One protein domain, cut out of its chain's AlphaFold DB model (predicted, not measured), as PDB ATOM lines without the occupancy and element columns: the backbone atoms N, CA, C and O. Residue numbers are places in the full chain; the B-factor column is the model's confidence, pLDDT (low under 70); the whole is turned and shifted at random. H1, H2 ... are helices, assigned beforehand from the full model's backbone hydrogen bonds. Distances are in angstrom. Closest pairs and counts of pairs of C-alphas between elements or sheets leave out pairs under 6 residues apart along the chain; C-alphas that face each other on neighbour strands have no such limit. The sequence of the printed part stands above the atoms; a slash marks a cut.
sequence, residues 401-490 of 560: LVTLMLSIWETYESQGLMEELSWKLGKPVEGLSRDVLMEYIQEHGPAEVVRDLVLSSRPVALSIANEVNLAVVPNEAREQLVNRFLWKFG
ATOM      1  N   LEU A 401     162.953 152.401 107.193       94.00
ATOM      2  CA  LEU A 401     163.143 153.362 106.091       94.00
ATOM      3  C   LEU A 401     163.282 154.807 106.584       94.00
ATOM      4  O   LEU A 401     164.234 155.493 106.226       94.00
ATOM      5  N   VAL A 402     162.362 155.251 107.447       92.62
ATOM      6  CA  VAL A 402     162.392 156.603 108.036       92.62
ATOM      7  C   VAL A 402     163.659 156.797 108.857       92.62
ATOM      8  O   VAL A 402     164.290 157.843 108.779       92.62
ATOM      9  N   THR A 403     164.056 155.767 109.603       91.62
ATOM     10  CA  THR A 403     165.299 155.800 110.369       91.62
ATOM     11  C   THR A 403     166.510 155.966 109.455       91.62
ATOM     12  O   THR A 403     167.310 156.859 109.687       91.62
ATOM     13  N   LEU A 404     166.640 155.126 108.423       95.31
ATOM     14  CA  LEU A 404     167.758 155.194 107.482       95.31
ATOM     15  C   LEU A 404     167.845 156.577 106.826       95.31
ATOM     16  O   LEU A 404     168.922 157.163 106.773       95.31
ATOM     17  N   MET A 405     166.707 157.113 106.377       96.12
ATOM     18  CA  MET A 405     166.616 158.451 105.794       96.12
ATOM     19  C   MET A 405     167.096 159.533 106.770       96.12
ATOM     20  O   MET A 405     167.926 160.354 106.388       96.12
ATOM     21  N   LEU A 406     166.592 159.537 108.010       94.38
ATOM     22  CA  LEU A 406     166.978 160.529 109.019       94.38
ATOM     23  C   LEU A 406     168.468 160.431 109.357       94.38
ATOM     24  O   LEU A 406     169.149 161.446 109.313       94.38
ATOM     25  N   SER A 407     168.991 159.223 109.582       94.25
ATOM     26  CA  SER A 407     170.413 159.004 109.874       94.25
ATOM     27  C   SER A 407     171.326 159.489 108.746       94.25
ATOM     28  O   SER A 407     172.359 160.106 109.010       94.25
ATOM     29  N   ILE A 408     170.956 159.239 107.483       95.56
ATOM     30  CA  ILE A 408     171.692 159.761 106.324       95.56
ATOM     31  C   ILE A 408     171.619 161.289 106.324       95.56
ATOM     32  O   ILE A 408     172.657 161.941 106.310       95.56
ATOM     33  N   TRP A 409     170.416 161.860 106.385       95.56
ATOM     34  CA  TRP A 409     170.221 163.308 106.338       95.56
ATOM     35  C   TRP A 409     171.015 164.038 107.430       95.56
ATOM     36  O   TRP A 409     171.831 164.901 107.125       95.56
ATOM     37  N   GLU A 410     170.824 163.651 108.692       95.00
ATOM     38  CA  GLU A 410     171.462 164.272 109.858       95.00
ATOM     39  C   GLU A 410     172.990 164.125 109.823       95.00
ATOM     40  O   GLU A 410     173.720 165.043 110.200       95.00
ATOM     41  N   THR A 411     173.505 163.001 109.312       95.56
ATOM     42  CA  THR A 411     174.953 162.811 109.152       95.56
ATOM     43  C   THR A 411     175.525 163.722 108.069       95.56
ATOM     44  O   THR A 411     176.553 164.356 108.287       95.56
ATOM     45  N   TYR A 412     174.885 163.813 106.903       95.38
ATOM     46  CA  TYR A 412     175.362 164.693 105.832       95.38
ATOM     47  C   TYR A 412     175.258 166.173 106.221       95.38
ATOM     48  O   TYR A 412     176.168 166.946 105.920       95.38
ATOM     49  N   GLU A 413     174.201 166.553 106.940       94.12
ATOM     50  CA  GLU A 413     174.004 167.901 107.471       94.12
ATOM     51  C   GLU A 413     175.079 168.258 108.509       94.12
ATOM     52  O   GLU A 413     175.778 169.259 108.354       94.12
ATOM     53  N   SER A 414     175.292 167.404 109.515       93.75
ATOM     54  CA  SER A 414     176.288 167.639 110.573       93.75
ATOM     55  C   SER A 414     177.739 167.627 110.080       93.75
ATOM     56  O   SER A 414     178.590 168.291 110.671       93.75
ATOM     57  N   GLN A 415     178.031 166.912 108.991       93.75
ATOM     58  CA  GLN A 415     179.358 166.874 108.363       93.75
ATOM     59  C   GLN A 415     179.556 167.976 107.306       93.75
ATOM     60  O   GLN A 415     180.639 168.076 106.732       93.75
ATOM     61  N   GLY A 416     178.534 168.792 107.016       93.06
ATOM     62  CA  GLY A 416     178.607 169.830 105.983       93.06
ATOM     63  C   GLY A 416     178.731 169.282 104.556       93.06
ATOM     64  O   GLY A 416     179.288 169.947 103.689       93.06
ATOM     65  N   LEU A 417     178.226 168.071 104.300       94.31
ATOM     66  CA  LEU A 417     178.341 167.355 103.022       94.31
ATOM     67  C   LEU A 417     177.055 167.421 102.177       94.31
ATOM     68  O   LEU A 417     176.846 166.605 101.282       94.31
ATOM     69  N   MET A 418     176.169 168.386 102.432       93.56
ATOM     70  CA  MET A 418     174.874 168.479 101.737       93.56
ATOM     71  C   MET A 418     175.004 168.671 100.219       93.56
ATOM     72  O   MET A 418     174.176 168.155  99.469       93.56
ATOM     73  N   GLU A 419     176.062 169.337  99.747       92.56
ATOM     74  CA  GLU A 419     176.373 169.435  98.312       92.56
ATOM     75  C   GLU A 419     176.719 168.067  97.701       92.56
ATOM     76  O   GLU A 419     176.279 167.746  96.597       92.56
ATOM     77  N   GLU A 420     177.446 167.219  98.436       93.06
ATOM     78  CA  GLU A 420     177.770 165.855  98.009       93.06
ATOM     79  C   GLU A 420     176.507 164.983  97.943       93.06
ATOM     80  O   GLU A 420     176.331 164.216  96.995       93.06
ATOM     81  N   LEU A 421     175.602 165.122  98.920       93.12
ATOM     82  CA  LEU A 421     174.313 164.428  98.906       93.12
ATOM     83  C   LEU A 421     173.455 164.872  97.714       93.12
ATOM     84  O   LEU A 421     172.926 164.034  96.989       93.12
ATOM     85  N   SER A 422     173.368 166.183  97.480       92.69
ATOM     86  CA  SER A 422     172.691 166.787  96.326       92.69
ATOM     87  C   SER A 422     173.226 166.230  95.002       92.69
ATOM     88  O   SER A 422     172.440 165.800  94.154       92.69
ATOM     89  N   TRP A 423     174.552 166.147  94.859       92.06
ATOM     90  CA  TRP A 423     175.199 165.556  93.690       92.06
ATOM     91  C   TRP A 423     174.826 164.081  93.498       92.06
ATOM     92  O   TRP A 423     174.429 163.690  92.401       92.06
ATOM     93  N   LYS A 424     174.898 163.264  94.559       92.06
ATOM     94  CA  LYS A 424     174.566 161.827  94.497       92.06
ATOM     95  C   LYS A 424     173.104 161.566  94.143       92.06
ATOM     96  O   LYS A 424     172.819 160.606  93.438       92.06
ATOM     97  N   LEU A 425     172.192 162.420  94.606       91.94
ATOM     98  CA  LEU A 425     170.762 162.320  94.299       91.94
ATOM     99  C   LEU A 425     170.390 162.946  92.944       91.94
ATOM    100  O   LEU A 425     169.244 162.835  92.513       91.94
ATOM    101  N   GLY A 426     171.323 163.634  92.273       88.19
ATOM    102  CA  GLY A 426     171.070 164.298  90.992       88.19
ATOM    103  C   GLY A 426     170.068 165.457  91.082       88.19
ATOM    104  O   GLY A 426     169.346 165.727  90.121       88.19
ATOM    105  N   LYS A 427     169.986 166.133  92.235       88.25
ATOM    106  CA  LYS A 427     169.063 167.255  92.490       88.25
ATOM    107  C   LYS A 427     169.837 168.473  92.986       88.25
ATOM    108  O   LYS A 427     170.776 168.277  93.746       88.25
ATOM    109  N   PRO A 428     169.471 169.713  92.618       83.00
ATOM    110  CA  PRO A 428     170.123 170.910  93.152       83.00
ATOM    111  C   PRO A 428     169.876 171.054  94.662       83.00
ATOM    112  O   PRO A 428     168.818 170.660  95.151       83.00
ATOM    113  N   VAL A 429     170.821 171.665  95.384       79.00
ATOM    114  CA  VAL A 429     170.764 171.842  96.851       79.00
ATOM    115  C   VAL A 429     169.486 172.562  97.300       79.00
ATOM    116  O   VAL A 429     168.877 172.167  98.285       79.00
ATOM    117  N   GLU A 430     169.026 173.565  96.549       79.62
ATOM    118  CA  GLU A 430     167.803 174.332  96.852       79.62
ATOM    119  C   GLU A 430     166.516 173.487  96.797       79.62
ATOM    120  O   GLU A 430     165.520 173.832  97.426       79.62
ATOM    121  N   GLY A 431     166.532 172.376  96.052       79.94
ATOM    122  CA  GLY A 431     165.422 171.423  95.950       79.94
ATOM    123  C   GLY A 431     165.630 170.151  96.775       79.94
ATOM    124  O   GLY A 431     164.826 169.225  96.674       79.94
ATOM    125  N   LEU A 432     166.716 170.071  97.548       88.56
ATOM    126  CA  LEU A 432     167.030 168.913  98.367       88.56
ATOM    127  C   LEU A 432     166.143 168.920  99.617       88.56
ATOM    128  O   LEU A 432     166.212 169.824 100.446       88.56
ATOM    129  N   SER A 433     165.320 167.887  99.769       91.56
ATOM    130  CA  SER A 433     164.473 167.693 100.944       91.56
ATOM    131  C   SER A 433     164.565 166.256 101.449       91.56
ATOM    132  O   SER A 433     165.035 165.351 100.752       91.56
ATOM    133  N   ARG A 434     164.080 166.031 102.674       92.75
ATOM    134  CA  ARG A 434     163.948 164.681 103.237       92.75
ATOM    135  C   ARG A 434     163.031 163.799 102.380       92.75
ATOM    136  O   ARG A 434     163.311 162.615 102.233       92.75
ATOM    137  N   ASP A 435     162.004 164.381 101.763       92.56
ATOM    138  CA  ASP A 435     161.075 163.655 100.889       92.56
ATOM    139  C   ASP A 435     161.774 163.143  99.624       92.56
ATOM    140  O   ASP A 435     161.612 161.979  99.273       92.56
ATOM    141  N   VAL A 436     162.645 163.952  99.012       93.44
ATOM    142  CA  VAL A 436     163.463 163.533  97.856       93.44
ATOM    143  C   VAL A 436     164.377 162.359  98.216       93.44
ATOM    144  O   VAL A 436     164.518 161.413  97.443       93.44
ATOM    145  N   LEU A 437     164.990 162.386  99.404       94.25
ATOM    146  CA  LEU A 437     165.799 161.264  99.883       94.25
ATOM    147  C   LEU A 437     164.937 160.016 100.139       94.25
ATOM    148  O   LEU A 437     165.359 158.908  99.819       94.25
ATOM    149  N   MET A 438     163.732 160.173 100.691       94.50
ATOM    150  CA  MET A 438     162.794 159.064 100.881       94.50
ATOM    151  C   MET A 438     162.362 158.446  99.544       94.50
ATOM    152  O   MET A 438     162.355 157.221  99.430       94.50
ATOM    153  N   GLU A 439     162.050 159.264  98.538       93.38
ATOM    154  CA  GLU A 439     161.736 158.813  97.176       93.38
ATOM    155  C   GLU A 439     162.900 158.008  96.586       93.38
ATOM    156  O   GLU A 439     162.702 156.886  96.120       93.38
ATOM    157  N   TYR A 440     164.129 158.514  96.717       94.88
ATOM    158  CA  TYR A 440     165.329 157.812  96.261       94.88
ATOM    159  C   TYR A 440     165.504 156.444  96.940       94.88
ATOM    160  O   TYR A 440     165.812 155.453  96.273       94.88
ATOM    161  N   ILE A 441     165.258 156.363  98.256       94.81
ATOM    162  CA  ILE A 441     165.325 155.101  99.008       94.81
ATOM    163  C   ILE A 441     164.267 154.104  98.530       94.81
ATOM    164  O   ILE A 441     164.536 152.902  98.483       94.81
ATOM    165  N   GLN A 442     163.066 154.577  98.203       92.81
ATOM    166  CA  GLN A 442     161.992 153.723  97.697       92.81
ATOM    167  C   GLN A 442     162.284 153.206  96.284       92.81
ATOM    168  O   GLN A 442     161.952 152.059  95.994       92.81
ATOM    169  N   GLU A 443     162.920 154.017  95.436       94.38
ATOM    170  CA  GLU A 443     163.249 153.667  94.051       94.38
ATOM    171  C   GLU A 443     164.392 152.643  93.949       94.38
ATOM    172  O   GLU A 443     164.241 151.622  93.282       94.38
ATOM    173  N   HIS A 444     165.510 152.876  94.645       93.75
ATOM    174  CA  HIS A 444     166.730 152.051  94.537       93.75
ATOM    175  C   HIS A 444     166.780 150.930  95.591       93.75
ATOM    176  O   HIS A 444     167.507 149.941  95.485       93.75
ATOM    177  N   GLY A 445     165.979 151.059  96.648       94.19
ATOM    178  CA  GLY A 445     165.976 150.137  97.770       94.19
ATOM    179  C   GLY A 445     167.123 150.377  98.763       94.19
ATOM    180  O   GLY A 445     168.151 150.989  98.467       94.19
ATOM    181  N   PRO A 446     166.982 149.869  99.998       95.75
ATOM    182  CA  PRO A 446     167.852 150.255 101.107       95.75
ATOM    183  C   PRO A 446     169.288 149.724 100.976       95.75
ATOM    184  O   PRO A 446     170.216 150.349 101.481       95.75
ATOM    185  N   ALA A 447     169.496 148.583 100.310       95.12
ATOM    186  CA  ALA A 447     170.831 148.004 100.143       95.12
ATOM    187  C   ALA A 447     171.720 148.863  99.232       95.12
ATOM    188  O   ALA A 447     172.885 149.098  99.550       95.12
ATOM    189  N   GLU A 448     171.159 149.353  98.125       95.31
ATOM    190  CA  GLU A 448     171.844 150.243  97.188       95.31
ATOM    191  C   GLU A 448     172.123 151.602  97.829       95.31
ATOM    192  O   GLU A 448     173.263 152.055  97.837       95.31
ATOM    193  N   VAL A 449     171.145 152.162  98.543       96.38
ATOM    194  CA  VAL A 449     171.324 153.396  99.325       96.38
ATOM    195  C   VAL A 449     172.469 153.289 100.330       96.38
ATOM    196  O   VAL A 449     173.289 154.200 100.436       96.38
ATOM    197  N   VAL A 450     172.554 152.197 101.095       96.69
ATOM    198  CA  VAL A 450     173.666 152.011 102.040       96.69
ATOM    199  C   VAL A 450     174.992 151.920 101.281       96.69
ATOM    200  O   VAL A 450     175.987 152.510 101.705       96.69
ATOM    201  N   ARG A 451     175.024 151.231 100.138       95.88
ATOM    202  CA  ARG A 451     176.231 151.109  99.314       95.88
ATOM    203  C   ARG A 451     176.706 152.463  98.782       95.88
ATOM    204  O   ARG A 451     177.912 152.719  98.838       95.88
ATOM    205  N   ASP A 452     175.781 153.308  98.345       95.12
ATOM    206  CA  ASP A 452     176.084 154.492  97.539       95.12
ATOM    207  C   ASP A 452     176.079 155.786  98.348       95.12
ATOM    208  O   ASP A 452     176.878 156.684  98.080       95.12
ATOM    209  N   LEU A 453     175.248 155.888  99.386       95.62
ATOM    210  CA  LEU A 453     175.153 157.078 100.235       95.62
ATOM    211  C   LEU A 453     175.876 156.910 101.575       95.62
ATOM    212  O   LEU A 453     176.411 157.890 102.081       95.62
ATOM    213  N   VAL A 454     175.945 155.704 102.151       95.44
ATOM    214  CA  VAL A 454     176.611 155.490 103.453       95.44
ATOM    215  C   VAL A 454     178.069 155.073 103.267       95.44
ATOM    216  O   VAL A 454     178.977 155.737 103.759       95.44
ATOM    217  N   LEU A 455     178.320 153.998 102.515       94.50
ATOM    218  CA  LEU A 455     179.656 153.406 102.344       94.50
ATOM    219  C   LEU A 455     180.529 154.100 101.288       94.50
ATOM    220  O   LEU A 455     181.649 153.661 101.021       94.50
ATOM    221  N   SER A 456     180.033 155.159 100.653       91.75
ATOM    222  CA  SER A 456     180.802 155.965  99.701       91.75
ATOM    223  C   SER A 456     181.771 156.933 100.376       91.75
ATOM    224  O   SER A 456     182.764 157.313  99.764       91.75
ATOM    225  N   SER A 457     181.524 157.297 101.638       90.25
ATOM    226  CA  SER A 457     182.347 158.238 102.398       90.25
ATOM    227  C   SER A 457     182.677 157.664 103.775       90.25
ATOM    228  O   SER A 457     181.787 157.319 104.549       90.25
ATOM    229  N   ARG A 458     183.973 157.550 104.104       91.00
ATOM    230  CA  ARG A 458     184.424 156.999 105.396       91.00
ATOM    231  C   ARG A 458     183.910 157.810 106.599       91.00
ATOM    232  O   ARG A 458     183.448 157.171 107.542       91.00
ATOM    233  N   PRO A 459     183.956 159.159 106.604       92.56
ATOM    234  CA  PRO A 459     183.352 159.960 107.671       92.56
ATOM    235  C   PRO A 459     181.864 159.657 107.883       92.56
ATOM    236  O   PRO A 459     181.447 159.435 109.018       92.56
ATOM    237  N   VAL A 460     181.091 159.560 106.797       94.12
ATOM    238  CA  VAL A 460     179.654 159.241 106.850       94.12
ATOM    239  C   VAL A 460     179.433 157.835 107.404       94.12
ATOM    240  O   VAL A 460     178.669 157.659 108.351       94.12
ATOM    241  N   ALA A 461     180.147 156.839 106.870       94.31
ATOM    242  CA  ALA A 461     180.041 155.454 107.313       94.31
ATOM    243  C   ALA A 461     180.359 155.299 108.806       94.31
ATOM    244  O   ALA A 461     179.616 154.625 109.512       94.31
ATOM    245  N   LEU A 462     181.429 155.933 109.302       94.56
ATOM    246  CA  LEU A 462     181.807 155.873 110.718       94.56
ATOM    247  C   LEU A 462     180.814 156.617 111.619       94.56
ATOM    248  O   LEU A 462     180.490 156.122 112.694       94.56
ATOM    249  N   SER A 463     180.306 157.772 111.179       94.56
ATOM    250  CA  SER A 463     179.296 158.535 111.922       94.56
ATOM    251  C   SER A 463     178.011 157.725 112.101       94.56
ATOM    252  O   SER A 463     177.539 157.543 113.222       94.56
ATOM    253  N   ILE A 464     177.499 157.147 111.011       95.31
ATOM    254  CA  ILE A 464     176.294 156.312 111.049       95.31
ATOM    255  C   ILE A 464     176.554 155.011 111.818       95.31
ATOM    256  O   ILE A 464     175.705 154.588 112.599       95.31
ATOM    257  N   ALA A 465     177.722 154.379 111.646       94.44
ATOM    258  CA  ALA A 465     178.090 153.171 112.385       94.44
ATOM    259  C   ALA A 465     178.079 153.405 113.902       94.44
ATOM    260  O   ALA A 465     177.509 152.600 114.639       94.44
ATOM    261  N   ASN A 466     178.632 154.532 114.358       92.62
ATOM    262  CA  ASN A 466     178.584 154.930 115.763       92.62
ATOM    263  C   ASN A 466     177.144 155.168 116.228       92.62
ATOM    264  O   ASN A 466     176.763 154.688 117.291       92.62
ATOM    265  N   GLU A 467     176.314 155.840 115.422       90.94
ATOM    266  CA  GLU A 467     174.912 156.096 115.771       90.94
ATOM    267  C   GLU A 467     174.114 154.799 115.974       90.94
ATOM    268  O   GLU A 467     173.234 154.731 116.835       90.94
ATOM    269  N   VAL A 468     174.408 153.750 115.202       91.12
ATOM    270  CA  VAL A 468     173.707 152.459 115.289       91.12
ATOM    271  C   VAL A 468     174.432 151.404 116.137       91.12
ATOM    272  O   VAL A 468     173.959 150.266 116.197       91.12
ATOM    273  N   ASN A 469     175.518 151.763 116.831       92.38
ATOM    274  CA  ASN A 469     176.389 150.851 117.590       92.38
ATOM    275  C   ASN A 469     176.859 149.652 116.746       92.38
ATOM    276  O   ASN A 469     176.606 148.492 117.086       92.38
ATOM    277  N   LEU A 470     177.493 149.937 115.608       93.75
ATOM    278  CA  LEU A 470     178.089 148.954 114.707       93.75
ATOM    279  C   LEU A 470     179.611 149.123 114.672       93.75
ATOM    280  O   LEU A 470     180.119 150.151 114.230       93.75
ATOM    281  N   ALA A 471     180.349 148.088 115.071       90.38
ATOM    282  CA  ALA A 471     181.795 148.052 114.887       90.38
ATOM    283  C   ALA A 471     182.141 147.707 113.427       90.38
ATOM    284  O   ALA A 471     181.813 146.619 112.937       90.38
ATOM    285  N   VAL A 472     182.808 148.634 112.731       88.06
ATOM    286  CA  VAL A 472     183.306 148.424 111.363       88.06
ATOM    287  C   VAL A 472     184.620 147.648 111.430       88.06
ATOM    288  O   VAL A 472     185.628 148.171 111.906       88.06
ATOM    289  N   VAL A 473     184.611 146.403 110.954       87.00
ATOM    290  CA  VAL A 473     185.778 145.516 111.028       87.00
ATOM    291  C   VAL A 473     186.709 145.768 109.830       87.00
ATOM    292  O   VAL A 473     186.238 145.865 108.692       87.00
ATOM    293  N   PRO A 474     188.038 145.872 110.033       82.50
ATOM    294  CA  PRO A 474     188.984 145.983 108.928       82.50
ATOM    295  C   PRO A 474     188.911 144.767 107.995       82.50
ATOM    296  O   PRO A 474     188.891 143.631 108.455       82.50
ATOM    297  N   ASN A 475     188.945 145.004 106.681       84.56
ATOM    298  CA  ASN A 475     188.894 143.971 105.632       84.56
ATOM    299  C   ASN A 475     187.582 143.167 105.548       84.56
ATOM    300  O   ASN A 475     187.539 142.150 104.858       84.56
ATOM    301  N   GLU A 476     186.506 143.619 106.197       88.94
ATOM    302  CA  GLU A 476     185.177 143.040 106.003       88.94
ATOM    303  C   GLU A 476     184.707 143.221 104.550       88.94
ATOM    304  O   GLU A 476     184.879 144.285 103.943       88.94
ATOM    305  N   ALA A 477     184.099 142.180 103.972       90.56
ATOM    306  CA  ALA A 477     183.558 142.261 102.623       90.56
ATOM    307  C   ALA A 477     182.441 143.314 102.564       90.56
ATOM    308  O   ALA A 477     181.535 143.319 103.399       90.56
ATOM    309  N   ARG A 478     182.461 144.176 101.537       91.00
ATOM    310  CA  ARG A 478     181.518 145.305 101.416       91.00
ATOM    311  C   ARG A 478     180.054 144.874 101.555       91.00
ATOM    312  O   ARG A 478     179.302 145.533 102.258       91.00
ATOM    313  N   GLU A 479     179.664 143.752 100.951       90.75
ATOM    314  CA  GLU A 479     178.289 143.233 101.036       90.75
ATOM    315  C   GLU A 479     177.914 142.718 102.437       90.75
ATOM    316  O   GLU A 479     176.774 142.879 102.870       90.75
ATOM    317  N   GLN A 480     178.862 142.153 103.192       90.69
ATOM    318  CA  GLN A 480     178.621 141.772 104.590       90.69
ATOM    319  C   GLN A 480     178.385 143.014 105.450       90.69
ATOM    320  O   GLN A 480     177.414 143.062 106.209       90.69
ATOM    321  N   LEU A 481     179.195 144.056 105.244       94.19
ATOM    322  CA  LEU A 481     179.035 145.330 105.932       94.19
ATOM    323  C   LEU A 481     177.690 145.997 105.595       94.19
ATOM    324  O   LEU A 481     176.995 146.446 106.507       94.19
ATOM    325  N   VAL A 482     177.274 146.008 104.319       95.69
ATOM    326  CA  VAL A 482     175.935 146.486 103.905       95.69
ATOM    327  C   VAL A 482     174.845 145.740 104.672       95.69
ATOM    328  O   VAL A 482     173.972 146.371 105.270       95.69
ATOM    329  N   ASN A 483     174.908 144.407 104.720       94.81
ATOM    330  CA  ASN A 483     173.919 143.603 105.434       94.81
ATOM    331  C   ASN A 483     173.902 143.894 106.940       94.81
ATOM    332  O   ASN A 483     172.821 143.989 107.522       94.81
ATOM    333  N   ARG A 484     175.055 144.114 107.580       95.12
ATOM    334  CA  ARG A 484     175.107 144.510 108.997       95.12
ATOM    335  C   ARG A 484     174.498 145.892 109.238       95.12
ATOM    336  O   ARG A 484     173.733 146.046 110.188       95.12
ATOM    337  N   PHE A 485     174.739 146.870 108.362       96.19
ATOM    338  CA  PHE A 485     174.048 148.165 108.428       96.19
ATOM    339  C   PHE A 485     172.532 147.994 108.306       96.19
ATOM    340  O   PHE A 485     171.787 148.448 109.174       96.19
ATOM    341  N   LEU A 486     172.067 147.286 107.273       96.31
ATOM    342  CA  LEU A 486     170.644 147.003 107.072       96.31
ATOM    343  C   LEU A 486     170.025 146.325 108.299       96.31
ATOM    344  O   LEU A 486     168.956 146.729 108.764       96.31
ATOM    345  N   TRP A 487     170.719 145.341 108.868       95.81
ATOM    346  CA  TRP A 487     170.308 144.658 110.088       95.81
ATOM    347  C   TRP A 487     170.140 145.628 111.267       95.81
ATOM    348  O   TRP A 487     169.081 145.633 111.899       95.81
ATOM    349  N   LYS A 488     171.123 146.504 111.518       95.44
ATOM    350  CA  LYS A 488     171.099 147.511 112.598       95.44
ATOM    351  C   LYS A 488     170.018 148.581 112.417       95.44
ATOM    352  O   LYS A 488     169.464 149.078 113.403       95.44
ATOM    353  N   PHE A 489     169.662 148.899 111.175       94.31
ATOM    354  CA  PHE A 489     168.524 149.767 110.861       94.31
ATOM    355  C   PHE A 489     167.162 149.084 111.043       94.31
ATOM    356  O   PHE A 489     166.140 149.769 111.079       94.31
ATOM    357  N   GLY A 490     167.127 147.759 111.219       93.31
ATOM    358  CA  GLY A 490     165.904 146.982 111.425       93.31
ATOM    359  C   GLY A 490     165.358 146.315 110.160       93.31
ATOM    360  O   GLY A 490     164.253 145.777 110.192       93.31
TER     361      GLY A 490
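Overview. This is residues 401 to 490 of the 560 residues of an uncharacterized protein of uncultured Rubrobacteraceae bacterium (UniProt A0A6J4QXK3). H1 and H4 run nearly parallel through the middle of a compact body, H3 and H5 crossing H1, H6 crossing H4, and short H2 at one side. The printed part has 90 residues with six named helices, H1 to H6, all helix. The radius of gyration of the C-alphas is 12.4 A; the spans are 37 by 25 by 18 A.

Arrangement. Start at H1, residues 401 to 414. It touches H3, residues 434 to 444, closest at C-alphas 405 and 438, 6.3 A. Its residues 407 to 412 alone touch H5, residues 458 to 467, closest at C-alphas 411 and 460, 6.3 A. H4, residues 446 to 454, touches H6, residues 478 to 489, about perpendicular at 75 degrees, closest at C-alphas 450 and 482, 6.3 A. H2, residues 418 to 425, touches no helix. In all six, every O i to N i+4 pair is within hydrogen-bond range.

Along the chain. Find C-alpha 401 at (163.143, 153.362, 106.091); H1 runs 19.9 A. H6 runs 16.7 A to C-alpha 489 at (168.524, 149.767, 110.861).

Size, cuts and confidence. The farthest C-alphas, 430 and 475, are 38.0 A apart. The printed part has no cut, and no printed residue is under 70 in pLDDT.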